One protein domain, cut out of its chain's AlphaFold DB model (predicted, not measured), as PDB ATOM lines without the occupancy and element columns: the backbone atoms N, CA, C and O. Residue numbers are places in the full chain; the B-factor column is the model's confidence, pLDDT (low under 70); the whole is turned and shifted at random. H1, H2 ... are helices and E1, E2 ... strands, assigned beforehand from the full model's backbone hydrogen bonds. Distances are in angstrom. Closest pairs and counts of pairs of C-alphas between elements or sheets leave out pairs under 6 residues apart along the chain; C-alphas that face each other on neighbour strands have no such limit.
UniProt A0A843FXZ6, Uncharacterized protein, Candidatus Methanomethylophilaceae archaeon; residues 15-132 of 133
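This is residues 15 to 132 of the 133 residues of an uncharacterized protein of Candidatus Methanomethylophilaceae archaeon (UniProt A0A843FXZ6). A twisted sheet of five strands forms the middle of this domain, with helices over both of its faces: H1 and H2 cover one, H4 and H5 the other. The short helix H3 sits off the sheet, just after E2, and E4, the longest strand, forms a hairpin with E5, which lies between E4 and the short edge strand E1. The printed part has 118 residues, with five named helices and five named strands in the order H1, E1, H2, E2, H3, H4, E3, H5, E4, E5. The sheet is mixed, in the order E1, E5, E4, E3, E2, and the class is mixed, helices and strands. The whole is compact, with a radius of gyration of the C-alphas of 13.8 A and a rounded outline of 36 by 28 by 23 A.

H1, residues 15 to 20, begins at C-alpha 15, (14.270, 88.482, -9.844). E1 follows with residues 26 to 28. H2, residues 34 to 49, is the longest helix and measures 23.6 A from first to last C-alpha. E2 is residues 54 to 58, and H3 is residues 60 to 65. H4, residues 71 to 83, is 18.4 A long and begins at C-alpha 71, (32.278, 99.293, -29.624). E3, residues 88 to 93, is 15.8 A long, and H5 is residues 101 to 108. E4, residues 113 to 120, is the longest strand, at 23.5 A. E5, residues 126 to 131, is 16.0 A long and ends at C-alpha 131, (22.388, 88.150, -23.206).

E1, an edge strand, is antiparallel to E5 at 170 degrees, with N 27 and O 128 2.8 A apart. E5 and E4 form a hairpin, antiparallel at 153 degrees, with N 129 and O 117 2.8 A apart. E4 and E3 are parallel at 15 degrees, with N 116 and O 90 2.8 A apart. E3 and the other edge strand, E2, are parallel at 16 degrees, with N 91 and O 56 2.8 A apart. E2, H3, H4, E3 and E3, H5, E4 are strand-helix-strand units, parallel neighbour strands with helices between them, each with a right-handed crossover. H1 is on the sheet at a height of 9.1 A and runs along the strands; the closest C-alphas of H1 and E1 are those of Phe 18 and Leu 27, 6.7 A apart. H2 is on the same face at a height of 7.1 A, also along the strands; its C-alpha of Leu 35 is 5.2 A from that of Pro 126 in E5, their closest pair. With its residues 41 to 46 alone H2 touches H1, at a steep tilt of 46 degrees, the same way; the closest C-alphas are those of Ala 16 and Glu 45, 6.4 A apart. On the opposite face H4 is over E3 and H5 is over E4. H4 touches H5 with residues 71 to 75 alone, the C-alphas of Ala 71 and Trp 101 coming closest at 4.9 A, at a shallow tilt of 34.7 degrees, only just short of steep. H3 is only just not on the sheet, with 4 pairs of C-alphas within 10 A, and touches no helix. Every O i to N i+4 pair is within hydrogen-bond range in H1, H3 and H4; the counts are 11 of 12 in H2 and 2 of 4 in H5.

The C-alphas farthest apart, those of Ser 83 and Arg 123, are 40.4 A from each other. The printed part has no cut. The link from E3 to H5, 7 residues, is short, the other links are tight, and no link is long. The mean pLDDT of the printed part is 92.5, and no printed residue is under 70.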
ATOM      1  N   VAL A  15      12.925  87.955  -9.569       94.50
ATOM      2  CA  VAL A  15      14.270  88.482  -9.844       94.50
ATOM      3  C   VAL A  15      15.372  87.581  -9.284       94.50
ATOM      4  O   VAL A  15      16.359  87.343  -9.967       94.50
ATOM      5  N   ALA A  16      15.181  86.992  -8.099       94.44
ATOM      6  CA  ALA A  16      16.177  86.108  -7.496       94.44
ATOM      7  C   ALA A  16      16.473  84.879  -8.375       94.44
ATOM      8  O   ALA A  16      17.639  84.552  -8.625       94.44
ATOM      9  N   ASN A  17      15.418  84.249  -8.902       93.94
ATOM     10  CA  ASN A  17      15.535  83.143  -9.852       93.94
ATOM     11  C   ASN A  17      16.093  83.638 -11.184       93.94
ATOM     12  O   ASN A  17      16.976  83.007 -11.746       93.94
ATOM     13  N   PHE A  18      15.651  84.804 -11.654       94.38
ATOM     14  CA  PHE A  18      16.197  85.406 -12.862       94.38
ATOM     15  C   PHE A  18      17.709  85.626 -12.761       94.38
ATOM     16  O   PHE A  18      18.396  85.356 -13.730       94.38
ATOM     17  N   ILE A  19      18.287  86.042 -11.632       93.62
ATOM     18  CA  ILE A  19      19.750  86.217 -11.528       93.62
ATOM     19  C   ILE A  19      20.503  84.878 -11.459       93.62
ATOM     20  O   ILE A  19      21.558  84.741 -12.088       93.62
ATOM     21  N   THR A  20      19.962  83.890 -10.745       91.25
ATOM     22  CA  THR A  20      20.636  82.604 -10.480       91.25
ATOM     23  C   THR A  20      20.477  81.568 -11.588       91.25
ATOM     24  O   THR A  20      21.440  80.872 -11.898       91.25
ATOM     25  N   ASP A  21      19.287  81.467 -12.178       90.69
ATOM     26  CA  ASP A  21      18.914  80.423 -13.127       90.69
ATOM     27  C   ASP A  21      19.166  80.875 -14.568       90.69
ATOM     28  O   ASP A  21      18.544  81.817 -15.072       90.69
ATOM     29  N   ASP A  22      20.095  80.209 -15.247       85.06
ATOM     30  CA  ASP A  22      20.453  80.513 -16.630       85.06
ATOM     31  C   ASP A  22      19.357  80.133 -17.637       85.06
ATOM     32  O   ASP A  22      19.352  80.698 -18.737       85.06
ATOM     33  N   ASP A  23      18.391  79.285 -17.264       86.62
ATOM     34  CA  ASP A  23      17.202  78.987 -18.075       86.62
ATOM     35  C   ASP A  23      16.175  80.131 -18.021       86.62
ATOM     36  O   ASP A  23      15.388  80.332 -18.955       86.62
ATOM     37  N   CYS A  24      16.219  80.960 -16.973       87.62
ATOM     38  CA  CYS A  24      15.396  82.158 -16.861       87.62
ATOM     39  C   CYS A  24      15.987  83.306 -17.704       87.62
ATOM     40  O   CYS A  24      16.753  84.147 -17.232       87.62
ATOM     41  N   LYS A  25      15.634  83.340 -18.995       88.69
ATOM     42  CA  LYS A  25      16.206  84.297 -19.965       88.69
ATOM     43  C   LYS A  25      15.624  85.708 -19.900       88.69
ATOM     44  O   LYS A  25      16.264  86.636 -20.395       88.69
ATOM     45  N   ALA A  26      14.428  85.890 -19.342       92.00
ATOM     46  CA  ALA A  26      13.723  87.169 -19.375       92.00
ATOM     47  C   ALA A  26      12.926  87.448 -18.096       92.00
ATOM     48  O   ALA A  26      12.327  86.546 -17.515       92.00
ATOM     49  N   LEU A  27      12.868  88.724 -17.724       92.94
ATOM     50  CA  LEU A  27      12.111  89.258 -16.600       92.94
ATOM     51  C   LEU A  27      11.309  90.473 -17.076       92.94
ATOM     52  O   LEU A  27      11.877  91.450 -17.567       92.94
ATOM     53  N   ALA A  28       9.985  90.402 -16.954       92.69
ATOM     54  CA  ALA A  28       9.093  91.513 -17.269       92.69
ATOM     55  C   ALA A  28       8.841  92.372 -16.024       92.69
ATOM     56  O   ALA A  28       8.784  91.850 -14.911       92.69
ATOM     57  N   GLY A  29       8.672  93.675 -16.237       92.00
ATOM     58  CA  GLY A  29       8.266  94.634 -15.216       92.00
ATOM     59  C   GLY A  29       6.838  95.149 -15.411       92.00
ATOM     60  O   GLY A  29       6.105  94.738 -16.319       92.00
ATOM     61  N   LEU A  30       6.460  96.100 -14.561       90.31
ATOM     62  CA  LEU A  30       5.184  96.806 -14.629       90.31
ATOM     63  C   LEU A  30       5.338  98.108 -15.418       90.31
ATOM     64  O   LEU A  30       6.207  98.925 -15.119       90.31
ATOM     65  N   THR A  31       4.454  98.361 -16.387       87.44
ATOM     66  CA  THR A  31       4.493  99.609 -17.175       87.44
ATOM     67  C   THR A  31       4.334 100.854 -16.300       87.44
ATOM     68  O   THR A  31       4.937 101.880 -16.592       87.44
ATOM     69  N   VAL A  32       3.569 100.758 -15.208       88.75
ATOM     70  CA  VAL A  32       3.355 101.868 -14.261       88.75
ATOM     71  C   VAL A  32       4.604 102.242 -13.459       88.75
ATOM     72  O   VAL A  32       4.705 103.378 -13.012       88.75
ATOM     73  N   GLU A  33       5.547 101.312 -13.285       88.12
ATOM     74  CA  GLU A  33       6.798 101.537 -12.546       88.12
ATOM     75  C   GLU A  33       7.961 101.927 -13.476       88.12
ATOM     76  O   GLU A  33       8.953 102.502 -13.029       88.12
ATOM     77  N   GLY A  34       7.835 101.650 -14.776       88.62
ATOM     78  CA  GLY A  34       8.814 102.039 -15.786       88.62
ATOM     79  C   GLY A  34      10.095 101.198 -15.785       88.62
ATOM     80  O   GLY A  34      10.224 100.183 -15.100       88.62
ATOM     81  N   LEU A  35      11.041 101.605 -16.634       90.69
ATOM     82  CA  LEU A  35      12.273 100.859 -16.897       90.69
ATOM     83  C   LEU A  35      13.298 100.995 -15.767       90.69
ATOM     84  O   LEU A  35      13.928 100.005 -15.408       90.69
ATOM     85  N   ASP A  36      13.409 102.180 -15.164       91.50
ATOM     86  CA  ASP A  36      14.361 102.437 -14.078       91.50
ATOM     87  C   ASP A  36      14.080 101.570 -12.849       91.50
ATOM     88  O   ASP A  36      15.008 101.032 -12.252       91.50
ATOM     89  N   THR A  37      12.804 101.340 -12.522       93.12
ATOM     90  CA  THR A  37      12.432 100.426 -11.433       93.12
ATOM     91  C   THR A  37      12.887  98.998 -11.724       93.12
ATOM     92  O   THR A  37      13.424  98.329 -10.844       93.12
ATOM     93  N   LEU A  38      12.732  98.525 -12.967       94.50
ATOM     94  CA  LEU A  38      13.205  97.194 -13.355       94.50
ATOM     95  C   LEU A  38      14.737  97.097 -13.283       94.50
ATOM     96  O   LEU A  38      15.256  96.093 -12.796       94.50
ATOM     97  N   VAL A  39      15.452  98.137 -13.723       95.38
ATOM     98  CA  VAL A  39      16.917  98.223 -13.598       95.38
ATOM     99  C   VAL A  39      17.336  98.160 -12.132       95.38
ATOM    100  O   VAL A  39      18.219  97.371 -11.803       95.38
ATOM    101  N   GLN A  40      16.685  98.927 -11.255       95.81
ATOM    102  CA  GLN A  40      16.998  98.947  -9.826       95.81
ATOM    103  C   GLN A  40      16.774  97.577  -9.181       95.81
ATOM    104  O   GLN A  40      17.646  97.085  -8.475       95.81
ATOM    105  N   VAL A  41      15.650  96.915  -9.482       96.12
ATOM    106  CA  VAL A  41      15.344  95.571  -8.965       96.12
ATOM    107  C   VAL A  41      16.419  94.557  -9.371       96.12
ATOM    108  O   VAL A  41      16.852  93.750  -8.549       96.12
ATOM    109  N   VAL A  42      16.876  94.604 -10.626       96.38
ATOM    110  CA  VAL A  42      17.959  93.738 -11.119       96.38
ATOM    111  C   VAL A  42      19.289  94.083 -10.442       96.38
ATOM    112  O   VAL A  42      19.988  93.179  -9.989       96.38
ATOM    113  N   TYR A  43      19.627  95.368 -10.338       96.81
ATOM    114  CA  TYR A  43      20.851  95.843  -9.691       96.81
ATOM    115  C   TYR A  43      20.935  95.410  -8.221       96.81
ATOM    116  O   TYR A  43      21.956  94.864  -7.794       96.81
ATOM    117  N   ASP A  44      19.859  95.615  -7.460       97.00
ATOM    118  CA  ASP A  44      19.790  95.284  -6.035       97.00
ATOM    119  C   ASP A  44      19.955  93.780  -5.807       97.00
ATOM    120  O   ASP A  44      20.685  93.356  -4.909       97.00
ATOM    121  N   GLU A  45      19.321  92.958  -6.646       97.19
ATOM    122  CA  GLU A  45      19.423  91.508  -6.509       97.19
ATOM    123  C   GLU A  45      20.817  90.990  -6.897       97.19
ATOM    124  O   GLU A  45      21.352  90.129  -6.196       97.19
ATOM    125  N   ILE A  46      21.453  91.536  -7.944       96.19
ATOM    126  CA  ILE A  46      22.851  91.197  -8.270       96.19
ATOM    127  C   ILE A  46      23.770  91.602  -7.114       96.19
ATOM    128  O   ILE A  46      24.579  90.788  -6.676       96.19
ATOM    129  N   SER A  47      23.609  92.811  -6.569       96.38
ATOM    130  CA  SER A  47      24.415  93.312  -5.444       96.38
ATOM    131  C   SER A  47      24.291  92.432  -4.200       96.38
ATOM    132  O   SER A  47      25.248  92.257  -3.449       96.38
ATOM    133  N   LYS A  48      23.108  91.855  -3.980       96.44
ATOM    134  CA  LYS A  48      22.830  90.953  -2.863       96.44
ATOM    135  C   LYS A  48      23.416  89.554  -3.066       96.44
ATOM    136  O   LYS A  48      23.895  88.961  -2.101       96.44
ATOM    137  N   GLN A  49      23.333  89.005  -4.277       94.12
ATOM    138  CA  GLN A  49      23.789  87.642  -4.571       94.12
ATOM    139  C   GLN A  49      25.283  87.553  -4.908       94.12
ATOM    140  O   GLN A  49      25.893  86.509  -4.683       94.12
ATOM    141  N   ASP A  50      25.864  88.622  -5.452       92.44
ATOM    142  CA  ASP A  50      27.249  88.691  -5.925       92.44
ATOM    143  C   ASP A  50      27.911  90.022  -5.495       92.44
ATOM    144  O   ASP A  50      28.244  90.862  -6.341       92.44
ATOM    145  N   PRO A  51      28.083  90.254  -4.175       92.56
ATOM    146  CA  PRO A  51      28.524  91.540  -3.620       92.56
ATOM    147  C   PRO A  51      29.962  91.921  -3.993       92.56
ATOM    148  O   PRO A  51      30.325  93.095  -3.945       92.56
ATOM    149  N   ASP A  52      30.789  90.944  -4.367       92.62
ATOM    150  CA  ASP A  52      32.181  91.169  -4.760       92.62
ATOM    151  C   ASP A  52      32.336  91.489  -6.254       92.62
ATOM    152  O   ASP A  52      33.441  91.827  -6.696       92.62
ATOM    153  N   SER A  53      31.251  91.394  -7.031       93.38
ATOM    154  CA  SER A  53      31.250  91.672  -8.465       93.38
ATOM    155  C   SER A  53      31.261  93.164  -8.792       93.38
ATOM    156  O   SER A  53      30.813  94.018  -8.029       93.38
ATOM    157  N   ASN A  54      31.764  93.478  -9.982       95.38
ATOM    158  CA  ASN A  54      31.644  94.794 -10.584       95.38
ATOM    159  C   ASN A  54      30.289  94.880 -11.291       95.38
ATOM    160  O   ASN A  54      30.072  94.172 -12.272       95.38
ATOM    161  N   ILE A  55      29.389  95.745 -10.826       96.25
ATOM    162  CA  ILE A  55      28.083  95.966 -11.456       96.25
ATOM    163  C   ILE A  55      28.103  97.323 -12.150       96.25
ATOM    164  O   ILE A  55      28.391  98.339 -11.522       96.25
ATOM    165  N   VAL A  56      27.803  97.342 -13.445       95.50
ATOM    166  CA  VAL A  56      27.876  98.548 -14.277       95.50
ATOM    167  C   VAL A  56      26.559  98.729 -15.014       95.50
ATOM    168  O   VAL A  56      26.160  97.870 -15.802       95.50
ATOM    169  N   LYS A  57      25.897  99.865 -14.787       95.69
ATOM    170  CA  LYS A  57      24.769 100.308 -15.608       95.69
ATOM    171  C   LYS A  57      25.327 101.040 -16.828       95.69
ATOM    172  O   LYS A  57      25.985 102.061 -16.685       95.69
ATOM    173  N   VAL A  58      25.083 100.499 -18.014       94.88
ATOM    174  CA  VAL A  58      25.516 101.074 -19.289       94.88
ATOM    175  C   VAL A  58      24.342 101.847 -19.875       94.88
ATOM    176  O   VAL A  58      23.456 101.274 -20.511       94.88
ATOM    177  N   ASP A  59      24.336 103.149 -19.626       93.12
ATOM    178  CA  ASP A  59      23.435 104.127 -20.229       93.12
ATOM    179  C   ASP A  59      24.239 105.247 -20.909       93.12
ATOM    180  O   ASP A  59      25.460 105.165 -21.057       93.12
ATOM    181  N   ARG A  60      23.557 106.283 -21.398       90.38
ATOM    182  CA  ARG A  60      24.211 107.391 -22.106       90.38
ATOM    183  C   ARG A  60      25.169 108.190 -21.230       90.38
ATOM    184  O   ARG A  60      26.159 108.688 -21.758       90.38
ATOM    185  N   GLU A  61      24.867 108.327 -19.943       91.69
ATOM    186  CA  GLU A  61      25.704 109.072 -19.002       91.69
ATOM    187  C   GLU A  61      27.001 108.304 -18.769       91.69
ATOM    188  O   GLU A  61      28.075 108.844 -19.018       91.69
ATOM    189  N   PHE A  62      26.900 107.003 -18.482       94.31
ATOM    190  CA  PHE A  62      28.063 106.122 -18.357       94.31
ATOM    191  C   PHE A  62      28.975 106.166 -19.591       94.31
ATOM    192  O   PHE A  62      30.193 106.278 -19.476       94.31
ATOM    193  N   LEU A  63      28.395 106.094 -20.793       93.62
ATOM    194  CA  LEU A  63      29.179 106.137 -22.028       93.62
ATOM    195  C   LEU A  63      29.900 107.474 -22.219       93.62
ATOM    196  O   LEU A  63      30.996 107.495 -22.773       93.62
ATOM    197  N   SER A  64      29.287 108.572 -21.776       92.50
ATOM    198  CA  SER A  64      29.901 109.898 -21.815       92.50
ATOM    199  C   SER A  64      31.028 110.025 -20.791       92.50
ATOM    200  O   SER A  64      32.084 110.556 -21.127       92.50
ATOM    201  N   ASP A  65      30.817 109.542 -19.566       95.00
ATOM    202  CA  ASP A  65      31.785 109.644 -18.467       95.00
ATOM    203  C   ASP A  65      33.044 108.802 -18.721       95.00
ATOM    204  O   ASP A  65      34.153 109.226 -18.401       95.00
ATOM    205  N   GLU A  66      32.883 107.639 -19.355       93.88
ATOM    206  CA  GLU A  66      33.978 106.713 -19.679       93.88
ATOM    207  C   GLU A  66      34.586 106.936 -21.082       93.88
ATOM    208  O   GLU A  66      35.413 106.138 -21.529       93.88
ATOM    209  N   ASP A  67      34.184 107.994 -21.798       93.12
ATOM    210  CA  ASP A  67      34.631 108.307 -23.172       93.12
ATOM    211  C   ASP A  67      34.422 107.139 -24.171       93.12
ATOM    212  O   ASP A  67      35.215 106.867 -25.081       93.12
ATOM    213  N   ILE A  68      33.316 106.405 -24.014       94.38
ATOM    214  CA  ILE A  68      32.973 105.252 -24.851       94.38
ATOM    215  C   ILE A  68      32.118 105.715 -26.030       94.38
ATOM    216  O   ILE A  68      30.888 105.760 -25.981       94.38
ATOM    217  N   THR A  69      32.787 105.991 -27.148       91.62
ATOM    218  CA  THR A  69      32.113 106.371 -28.403       91.62
ATOM    219  C   THR A  69      31.878 105.174 -29.334       91.62
ATOM    220  O   THR A  69      30.890 105.127 -30.069       91.62
ATOM    221  N   PHE A  70      32.776 104.183 -29.326       94.00
ATOM    222  CA  PHE A  70      32.728 103.043 -30.245       94.00
ATOM    223  C   PHE A  70      32.751 101.704 -29.508       94.00
ATOM    224  O   PHE A  70      33.274 101.582 -28.402       94.00
ATOM    225  N   ALA A  71      32.281 100.648 -30.177       92.81
ATOM    226  CA  ALA A  71      32.278  99.293 -29.624       92.81
ATOM    227  C   ALA A  71      33.677  98.814 -29.184       92.81
ATOM    228  O   ALA A  71      33.809  98.112 -28.191       92.81
ATOM    229  N   LYS A  72      34.746  99.238 -29.872       94.00
ATOM    230  CA  LYS A  72      36.131  98.931 -29.466       94.00
ATOM    231  C   LYS A  72      36.499  99.530 -28.101       94.00
ATOM    232  O   LYS A  72      37.291  98.929 -27.385       94.00
ATOM    233  N   ASP A  73      35.957 100.697 -27.761       95.19
ATOM    234  CA  ASP A  73      36.277 101.404 -26.520       95.19
ATOM    235  C   ASP A  73      35.504 100.774 -25.357       95.19
ATOM    236  O   ASP A  73      36.088 100.515 -24.310       95.19
ATOM    237  N   LEU A  74      34.263 100.333 -25.613       94.38
ATOM    238  CA  LEU A  74      33.528  99.450 -24.703       94.38
ATOM    239  C   LEU A  74      34.301  98.147 -24.439       94.38
ATOM    240  O   LEU A  74      34.372  97.688 -23.306       94.38
ATOM    241  N   GLY A  75      34.923  97.574 -25.474       94.81
ATOM    242  CA  GLY A  75      35.802  96.413 -25.338       94.81
ATOM    243  C   GLY A  75      36.976  96.655 -24.390       94.81
ATOM    244  O   GLY A  75      37.176  95.888 -23.456       94.81
ATOM    245  N   LYS A  76      37.708  97.760 -24.573       95.75
ATOM    246  CA  LYS A  76      38.817  98.128 -23.675       95.75
ATOM    247  C   LYS A  76      38.354  98.299 -22.228       95.75
ATOM    248  O   LYS A  76      39.059  97.873 -21.316       95.75
ATOM    249  N   TYR A  77      37.184  98.907 -22.021       95.38
ATOM    250  CA  TYR A  77      36.589  99.039 -20.692       95.38
ATOM    251  C   TYR A  77      36.321  97.662 -20.067       95.38
ATOM    252  O   TYR A  77      36.726  97.403 -18.933       95.38
ATOM    253  N   ILE A  78      35.701  96.752 -20.825       95.25
ATOM    254  CA  ILE A  78      35.430  95.381 -20.373       95.25
ATOM    255  C   ILE A  78      36.734  94.655 -20.030       95.25
ATOM    256  O   ILE A  78      36.832  94.081 -18.948       95.25
ATOM    257  N   ASP A  79      37.746  94.721 -20.899       95.62
ATOM    258  CA  ASP A  79      39.057  94.102 -20.663       95.62
ATOM    259  C   ASP A  79      39.687  94.619 -19.361       95.62
ATOM    260  O   ASP A  79      40.171  93.836 -18.539       95.62
ATOM    261  N   SER A  80      39.619  95.936 -19.134       95.12
ATOM    262  CA  SER A  80      40.097  96.561 -17.900       95.12
ATOM    263  C   SER A  80      39.371  95.999 -16.678       95.12
ATOM    264  O   SER A  80      40.023  95.608 -15.711       95.12
ATOM    265  N   LYS A  81      38.039  95.898 -16.717       94.38
ATOM    266  CA  LYS A  81      37.243  95.379 -15.593       94.38
ATOM    267  C   LYS A  81      37.430  93.889 -15.346       94.38
ATOM    268  O   LYS A  81      37.451  93.471 -14.192       94.38
ATOM    269  N   LEU A  82      37.619  93.093 -16.393       93.50
ATOM    270  CA  LEU A  82      37.922  91.668 -16.257       93.50
ATOM    271  C   LEU A  82      39.326  91.426 -15.692       93.50
ATOM    272  O   LEU A  82      39.528  90.458 -14.958       93.50
ATOM    273  N   SER A  83      40.284  92.320 -15.963       93.44
ATOM    274  CA  SER A  83      41.639  92.230 -15.400       93.44
ATOM    275  C   SER A  83      41.684  92.396 -13.873       93.44
ATOM    276  O   SER A  83      42.618  91.915 -13.235       93.44
ATOM    277  N   GLU A  84      40.645  92.987 -13.269       92.88
ATOM    278  CA  GLU A  84      40.482  93.088 -11.812       92.88
ATOM    279  C   GLU A  84      40.149  91.726 -11.157       92.88
ATOM    280  O   GLU A  84      40.109  91.618  -9.931       92.88
ATOM    281  N   GLY A  85      39.896  90.675 -11.951       90.88
ATOM    282  CA  GLY A  85      39.638  89.305 -11.486       90.88
ATOM    283  C   GLY A  85      38.236  89.070 -10.910       90.88
ATOM    284  O   GLY A  85      37.892  87.944 -10.549       90.88
ATOM    285  N   LYS A  86      37.411  90.115 -10.848       93.31
ATOM    286  CA  LYS A  86      36.023  90.073 -10.382       93.31
ATOM    287  C   LYS A  86      35.067  89.791 -11.534       93.31
ATOM    288  O   LYS A  86      35.373  90.071 -12.692       93.31
ATOM    289  N   ARG A  87      33.886  89.252 -11.219       94.25
ATOM    290  CA  ARG A  87      32.820  89.128 -12.219       94.25
ATOM    291  C   ARG A  87      32.358  90.515 -12.643       94.25
ATOM    292  O   ARG A  87      32.168  91.371 -11.787       94.25
ATOM    293  N   LEU A  88      32.140  90.713 -13.937       96.44
ATOM    294  CA  LEU A  88      31.520  91.921 -14.470       96.44
ATOM    295  C   LEU A  88      30.044  91.655 -14.793       96.44
ATOM    296  O   LEU A  88      29.734  90.850 -15.664       96.44
ATOM    297  N   ASN A  89      29.132  92.341 -14.113       96.50
ATOM    298  CA  ASN A  89      27.700  92.336 -14.386       96.50
ATOM    299  C   ASN A  89      27.322  93.651 -15.086       96.50
ATOM    300  O   ASN A  89      27.350  94.717 -14.476       96.50
ATOM    301  N   MET A  90      26.977  93.593 -16.369       96.50
ATOM    302  CA  MET A  90      26.594  94.765 -17.162       96.50
ATOM    303  C   MET A  90      25.081  94.832 -17.328       96.50
ATOM    304  O   MET A  90      24.482  93.893 -17.845       96.50
ATOM    305  N   ILE A  91      24.466  95.951 -16.957       96.88
ATOM    306  CA  ILE A  91      23.048  96.239 -17.192       96.88
ATOM    307  C   ILE A  91      22.958  97.287 -18.301       96.88
ATOM    308  O   ILE A  91      23.199  98.468 -18.076       96.88
ATOM    309  N   ILE A  92      22.653  96.847 -19.514       95.50
ATOM    310  CA  ILE A  92      22.679  97.637 -20.743       95.50
ATOM    311  C   ILE A  92      21.290  98.194 -21.020       95.50
ATOM    312  O   ILE A  92      20.351  97.434 -21.258       95.50
ATOM    313  N   CYS A  93      21.167  99.518 -21.021       92.19
ATOM    314  CA  CYS A  93      19.918 100.196 -21.349       92.19
ATOM    315  C   CYS A  93      19.698 100.216 -22.870       92.19
ATOM    316  O   CYS A  93      20.637 100.349 -23.656       92.19
ATOM    317  N   GLY A  94      18.448 100.066 -23.307       85.62
ATOM    318  CA  GLY A  94      18.097  99.859 -24.716       85.62
ATOM    319  C   GLY A  94      18.378 101.028 -25.663       85.62
ATOM    320  O   GLY A  94      18.222 100.880 -26.873       85.62
ATOM    321  N   ASP A  95      18.777 102.184 -25.145       81.69
ATOM    322  CA  ASP A  95      18.964 103.430 -25.883       81.69
ATOM    323  C   ASP A  95      20.437 103.862 -26.014       81.69
ATOM    324  O   ASP A  95      20.708 105.029 -26.339       81.69
ATOM    325  N   ILE A  96      21.384 102.936 -25.799       88.12
ATOM    326  CA  ILE A  96      22.818 103.219 -25.915       88.12
ATOM    327  C   ILE A  96      23.257 103.471 -27.376       88.12
ATOM    328  O   ILE A  96      23.037 102.628 -28.250       88.12
ATOM    329  N   PRO A  97      23.925 104.602 -27.682       88.56
ATOM    330  CA  PRO A  97      24.287 104.999 -29.047       88.56
ATOM    331  C   PRO A  97      25.577 104.342 -29.586       88.56
ATOM    332  O   PRO A  97      26.266 104.927 -30.418       88.56
ATOM    333  N   VAL A  98      25.924 103.127 -29.149       90.50
ATOM    334  CA  VAL A  98      27.172 102.445 -29.550       90.50
ATOM    335  C   VAL A  98      26.887 101.371 -30.595       90.50
ATOM    336  O   VAL A  98      26.527 100.245 -30.276       90.50
ATOM    337  N   ILE A  99      27.067 101.677 -31.877       89.75
ATOM    338  CA  ILE A  99      26.790 100.703 -32.945       89.75
ATOM    339  C   ILE A  99      27.708  99.474 -32.810       89.75
ATOM    340  O   ILE A  99      28.927  99.602 -32.705       89.75
ATOM    341  N   GLY A 100      27.114  98.276 -32.847       88.25
ATOM    342  CA  GLY A 100      27.844  97.005 -32.782       88.25
ATOM    343  C   GLY A 100      28.311  96.603 -31.381       88.25
ATOM    344  O   GLY A 100      29.152  95.712 -31.267       88.25
ATOM    345  N   TRP A 101      27.780  97.224 -30.319       90.94
ATOM    346  CA  TRP A 101      28.086  96.857 -28.930       90.94
ATOM    347  C   TRP A 101      27.855  95.362 -28.655       90.94
ATOM    348  O   TRP A 101      28.671  94.717 -28.005       90.94
ATOM    349  N   ASN A 102      26.790  94.786 -29.214       90.12
ATOM    350  CA  ASN A 102      26.428  93.380 -29.044       90.12
ATOM    351  C   ASN A 102      27.474  92.433 -29.654       90.12
ATOM    352  O   ASN A 102      27.860  91.460 -29.018       90.12
ATOM    353  N   LEU A 103      28.001  92.761 -30.840       90.50
ATOM    354  CA  LEU A 103      29.068  91.988 -31.492       90.50
ATOM    355  C   LEU A 103      30.382  92.059 -30.710       90.50
ATOM    356  O   LEU A 103      31.185  91.129 -30.733       90.50
ATOM    357  N   GLN A 104      30.631  93.176 -30.020       91.38
ATOM    358  CA  GLN A 104      31.780  93.272 -29.129       91.38
ATOM    359  C   GLN A 104      31.618  92.347 -27.919       91.38
ATOM    360  O   GLN A 104      32.598  91.712 -27.532       91.38
ATOM    361  N   LEU A 105      30.412  92.236 -27.353       91.56
ATOM    362  CA  LEU A 105      30.147  91.359 -26.211       91.56
ATOM    363  C   LEU A 105      30.337  89.871 -26.533       91.56
ATOM    364  O   LEU A 105      30.839  89.138 -25.687       91.56
ATOM    365  N   GLU A 106      30.028  89.433 -27.757       91.44
ATOM    366  CA  GLU A 106      30.224  88.037 -28.197       91.44
ATOM    367  C   GLU A 106      31.674  87.547 -28.032       91.44
ATOM    368  O   GLU A 106      31.916  86.361 -27.813       91.44
ATOM    369  N   LYS A 107      32.662  88.454 -28.074       92.00
ATOM    370  CA  LYS A 107      34.083  88.126 -27.850       92.00
ATOM    371  C   LYS A 107      34.373  87.646 -26.425       92.00
ATOM    372  O   LYS A 107      35.397  87.006 -26.193       92.00
ATOM    373  N   TYR A 108      33.482  87.950 -25.488       92.94
ATOM    374  CA  TYR A 108      33.608  87.608 -24.076       92.94
ATOM    375  C   TYR A 108      32.818  86.357 -23.689       92.94
ATOM    376  O   TYR A 108      32.661  86.068 -22.502       92.94
ATOM    377  N   LYS A 109      32.360  85.585 -24.683       90.81
ATOM    378  CA  LYS A 109      31.711  84.294 -24.473       90.81
ATOM    379  C   LYS A 109      32.527  83.384 -23.560       90.81
ATOM    380  O   LYS A 109      33.711  83.149 -23.801       90.81
ATOM    381  N   GLY A 110      31.878  82.862 -22.520       87.50
ATOM    382  CA  GLY A 110      32.507  81.977 -21.534       87.50
ATOM    383  C   GLY A 110      33.507  82.648 -20.581       87.50
ATOM    384  O   GLY A 110      34.171  81.941 -19.824       87.50
ATOM    385  N   GLN A 111      33.631  83.978 -20.593       92.25
ATOM    386  CA  GLN A 111      34.433  84.713 -19.609       92.25
ATOM    387  C   GLN A 111      33.604  85.064 -18.360       92.25
ATOM    388  O   GLN A 111      32.401  84.811 -18.303       92.25
ATOM    389  N   ASN A 112      34.233  85.649 -17.335       92.06
ATOM    390  CA  ASN A 112      33.568  86.023 -16.078       92.06
ATOM    391  C   ASN A 112      32.756  87.328 -16.210       92.06
ATOM    392  O   ASN A 112      32.959  88.293 -15.473       92.06
ATOM    393  N   ILE A 113      31.850  87.355 -17.182       94.44
ATOM    394  CA  ILE A 113      30.980  88.479 -17.510       94.44
ATOM    395  C   ILE A 113      29.537  87.989 -17.643       94.44
ATOM    396  O   ILE A 113      29.273  86.900 -18.152       94.44
ATOM    397  N   ARG A 114      28.586  88.803 -17.197       94.06
ATOM    398  CA  ARG A 114      27.155  88.628 -17.448       94.06
ATOM    399  C   ARG A 114      26.603  89.938 -17.977       94.06
ATOM    400  O   ARG A 114      26.910  90.996 -17.434       94.06
ATOM    401  N   ALA A 115      25.785  89.868 -19.020       94.75
ATOM    402  CA  ALA A 115      25.143  91.042 -19.587       94.75
ATOM    403  C   ALA A 115      23.619  90.891 -19.560       94.75
ATOM    404  O   ALA A 115      23.060  89.870 -19.960       94.75
ATOM    405  N   TYR A 116      22.961  91.939 -19.088       95.75
ATOM    406  CA  TYR A 116      21.522  92.077 -18.964       95.75
ATOM    407  C   TYR A 116      21.104  93.235 -19.858       95.75
ATOM    408  O   TYR A 116      21.590  94.345 -19.688       95.75
ATOM    409  N   TYR A 117      20.235  92.995 -20.829       95.12
ATOM    410  CA  TYR A 117      19.709  94.032 -21.708       95.12
ATOM    411  C   TYR A 117      18.322  94.448 -21.244       95.12
ATOM    412  O   TYR A 117      17.438  93.599 -21.130       95.12
ATOM    413  N   VAL A 118      18.126  95.738 -20.991       94.75
ATOM    414  CA  VAL A 118      16.866  96.288 -20.496       94.75
ATOM    415  C   VAL A 118      16.286  97.247 -21.523       94.75
ATOM    416  O   VAL A 118      16.908  98.242 -21.882       94.75
ATOM    417  N   ALA A 119      15.075  96.969 -21.991       93.25
ATOM    418  CA  ALA A 119      14.392  97.791 -22.980       93.25
ATOM    419  C   ALA A 119      12.877  97.785 -22.768       93.25
ATOM    420  O   ALA A 119      12.316  96.939 -22.071       93.25
ATOM    421  N   LEU A 120      12.197  98.731 -23.413       90.62
ATOM    422  CA  LEU A 120      10.746  98.699 -23.530       90.62
ATOM    423  C   LEU A 120      10.353  97.749 -24.666       90.62
ATOM    424  O   LEU A 120      10.714  97.957 -25.825       90.62
ATOM    425  N   ALA A 121       9.593  96.710 -24.331       85.62
ATOM    426  CA  ALA A 121       8.976  95.808 -25.291       85.62
ATOM    427  C   ALA A 121       7.652  96.392 -25.831       85.62
ATOM    428  O   ALA A 121       7.303  97.558 -25.609       85.62
ATOM    429  N   CYS A 122       6.878  95.579 -26.558       81.75
ATOM    430  CA  CYS A 122       5.562  95.989 -27.046       81.75
ATOM    431  C   CYS A 122       4.666  96.497 -25.904       81.75
ATOM    432  O   CYS A 122       4.725  96.004 -24.779       81.75
ATOM    433  N   ARG A 123       3.822  97.492 -26.209       82.00
ATOM    434  CA  ARG A 123       2.958  98.181 -25.229       82.00
ATOM    435  C   ARG A 123       3.725  98.829 -24.066       82.00
ATOM    436  O   ARG A 123       3.155  98.994 -22.996       82.00
ATOM    437  N   GLN A 124       4.992  99.191 -24.285       86.81
ATOM    438  CA  GLN A 124       5.850  99.835 -23.283       86.81
ATOM    439  C   GLN A 124       6.029  98.987 -22.016       86.81
ATOM    440  O   GLN A 124       6.171  99.520 -20.919       86.81
ATOM    441  N   VAL A 125       5.995  97.659 -22.143       89.75
ATOM    442  CA  VAL A 125       6.300  96.765 -21.022       89.75
ATOM    443  C   VAL A 125       7.813  96.774 -20.800       89.75
ATOM    444  O   VAL A 125       8.538  96.410 -21.730       89.75
ATOM    445  N   PRO A 126       8.314  97.174 -19.618       92.69
ATOM    446  CA  PRO A 126       9.726  97.037 -19.293       92.69
ATOM    447  C   PRO A 126      10.126  95.565 -19.330       92.69
ATOM    448  O   PRO A 126       9.435  94.710 -18.772       92.69
ATOM    449  N   LEU A 127      11.230  95.266 -20.000       93.88
ATOM    450  CA  LEU A 127      11.736  93.914 -20.151       93.88
ATOM    451  C   LEU A 127      13.245  93.917 -19.943       93.88
ATOM    452  O   LEU A 127      13.952  94.713 -20.555       93.88
ATOM    453  N   CYS A 128      13.722  92.995 -19.118       94.81
ATOM    454  CA  CYS A 128      15.130  92.697 -18.932       94.81
ATOM    455  C   CYS A 128      15.402  91.285 -19.455       94.81
ATOM    456  O   CYS A 128      14.700  90.343 -19.091       94.81
ATOM    457  N   THR A 129      16.407  91.123 -20.307       94.50
ATOM    458  CA  THR A 129      16.807  89.830 -20.877       94.50
ATOM    459  C   THR A 129      18.273  89.553 -20.604       94.50
ATOM    460  O   THR A 129      19.102  90.445 -20.780       94.50
ATOM    461  N   LYS A 130      18.621  88.316 -20.248       93.94
ATOM    462  CA  LYS A 130      20.021  87.879 -20.241       93.94
ATOM    463  C   LYS A 130      20.524  87.773 -21.676       93.94
ATOM    464  O   LYS A 130      19.879  87.135 -22.508       93.94
ATOM    465  N   ILE A 131      21.671  88.374 -21.955       90.44
ATOM    466  CA  ILE A 131      22.388  88.150 -23.206       90.44
ATOM    467  C   ILE A 131      23.227  86.889 -23.020       90.44
ATOM    468  O   ILE A 131      23.995  86.783 -22.065       90.44
ATOM    469  N   GLU A 132      23.071  85.931 -23.927       82.12
ATOM    470  CA  GLU A 132      23.935  84.757 -23.963       82.12
ATOM    471  C   GLU A 132      25.301  85.167 -24.506       82.12
ATOM    472  O   GLU A 132      25.444  85.424 -25.702       82.12
TER     473      GLU A 132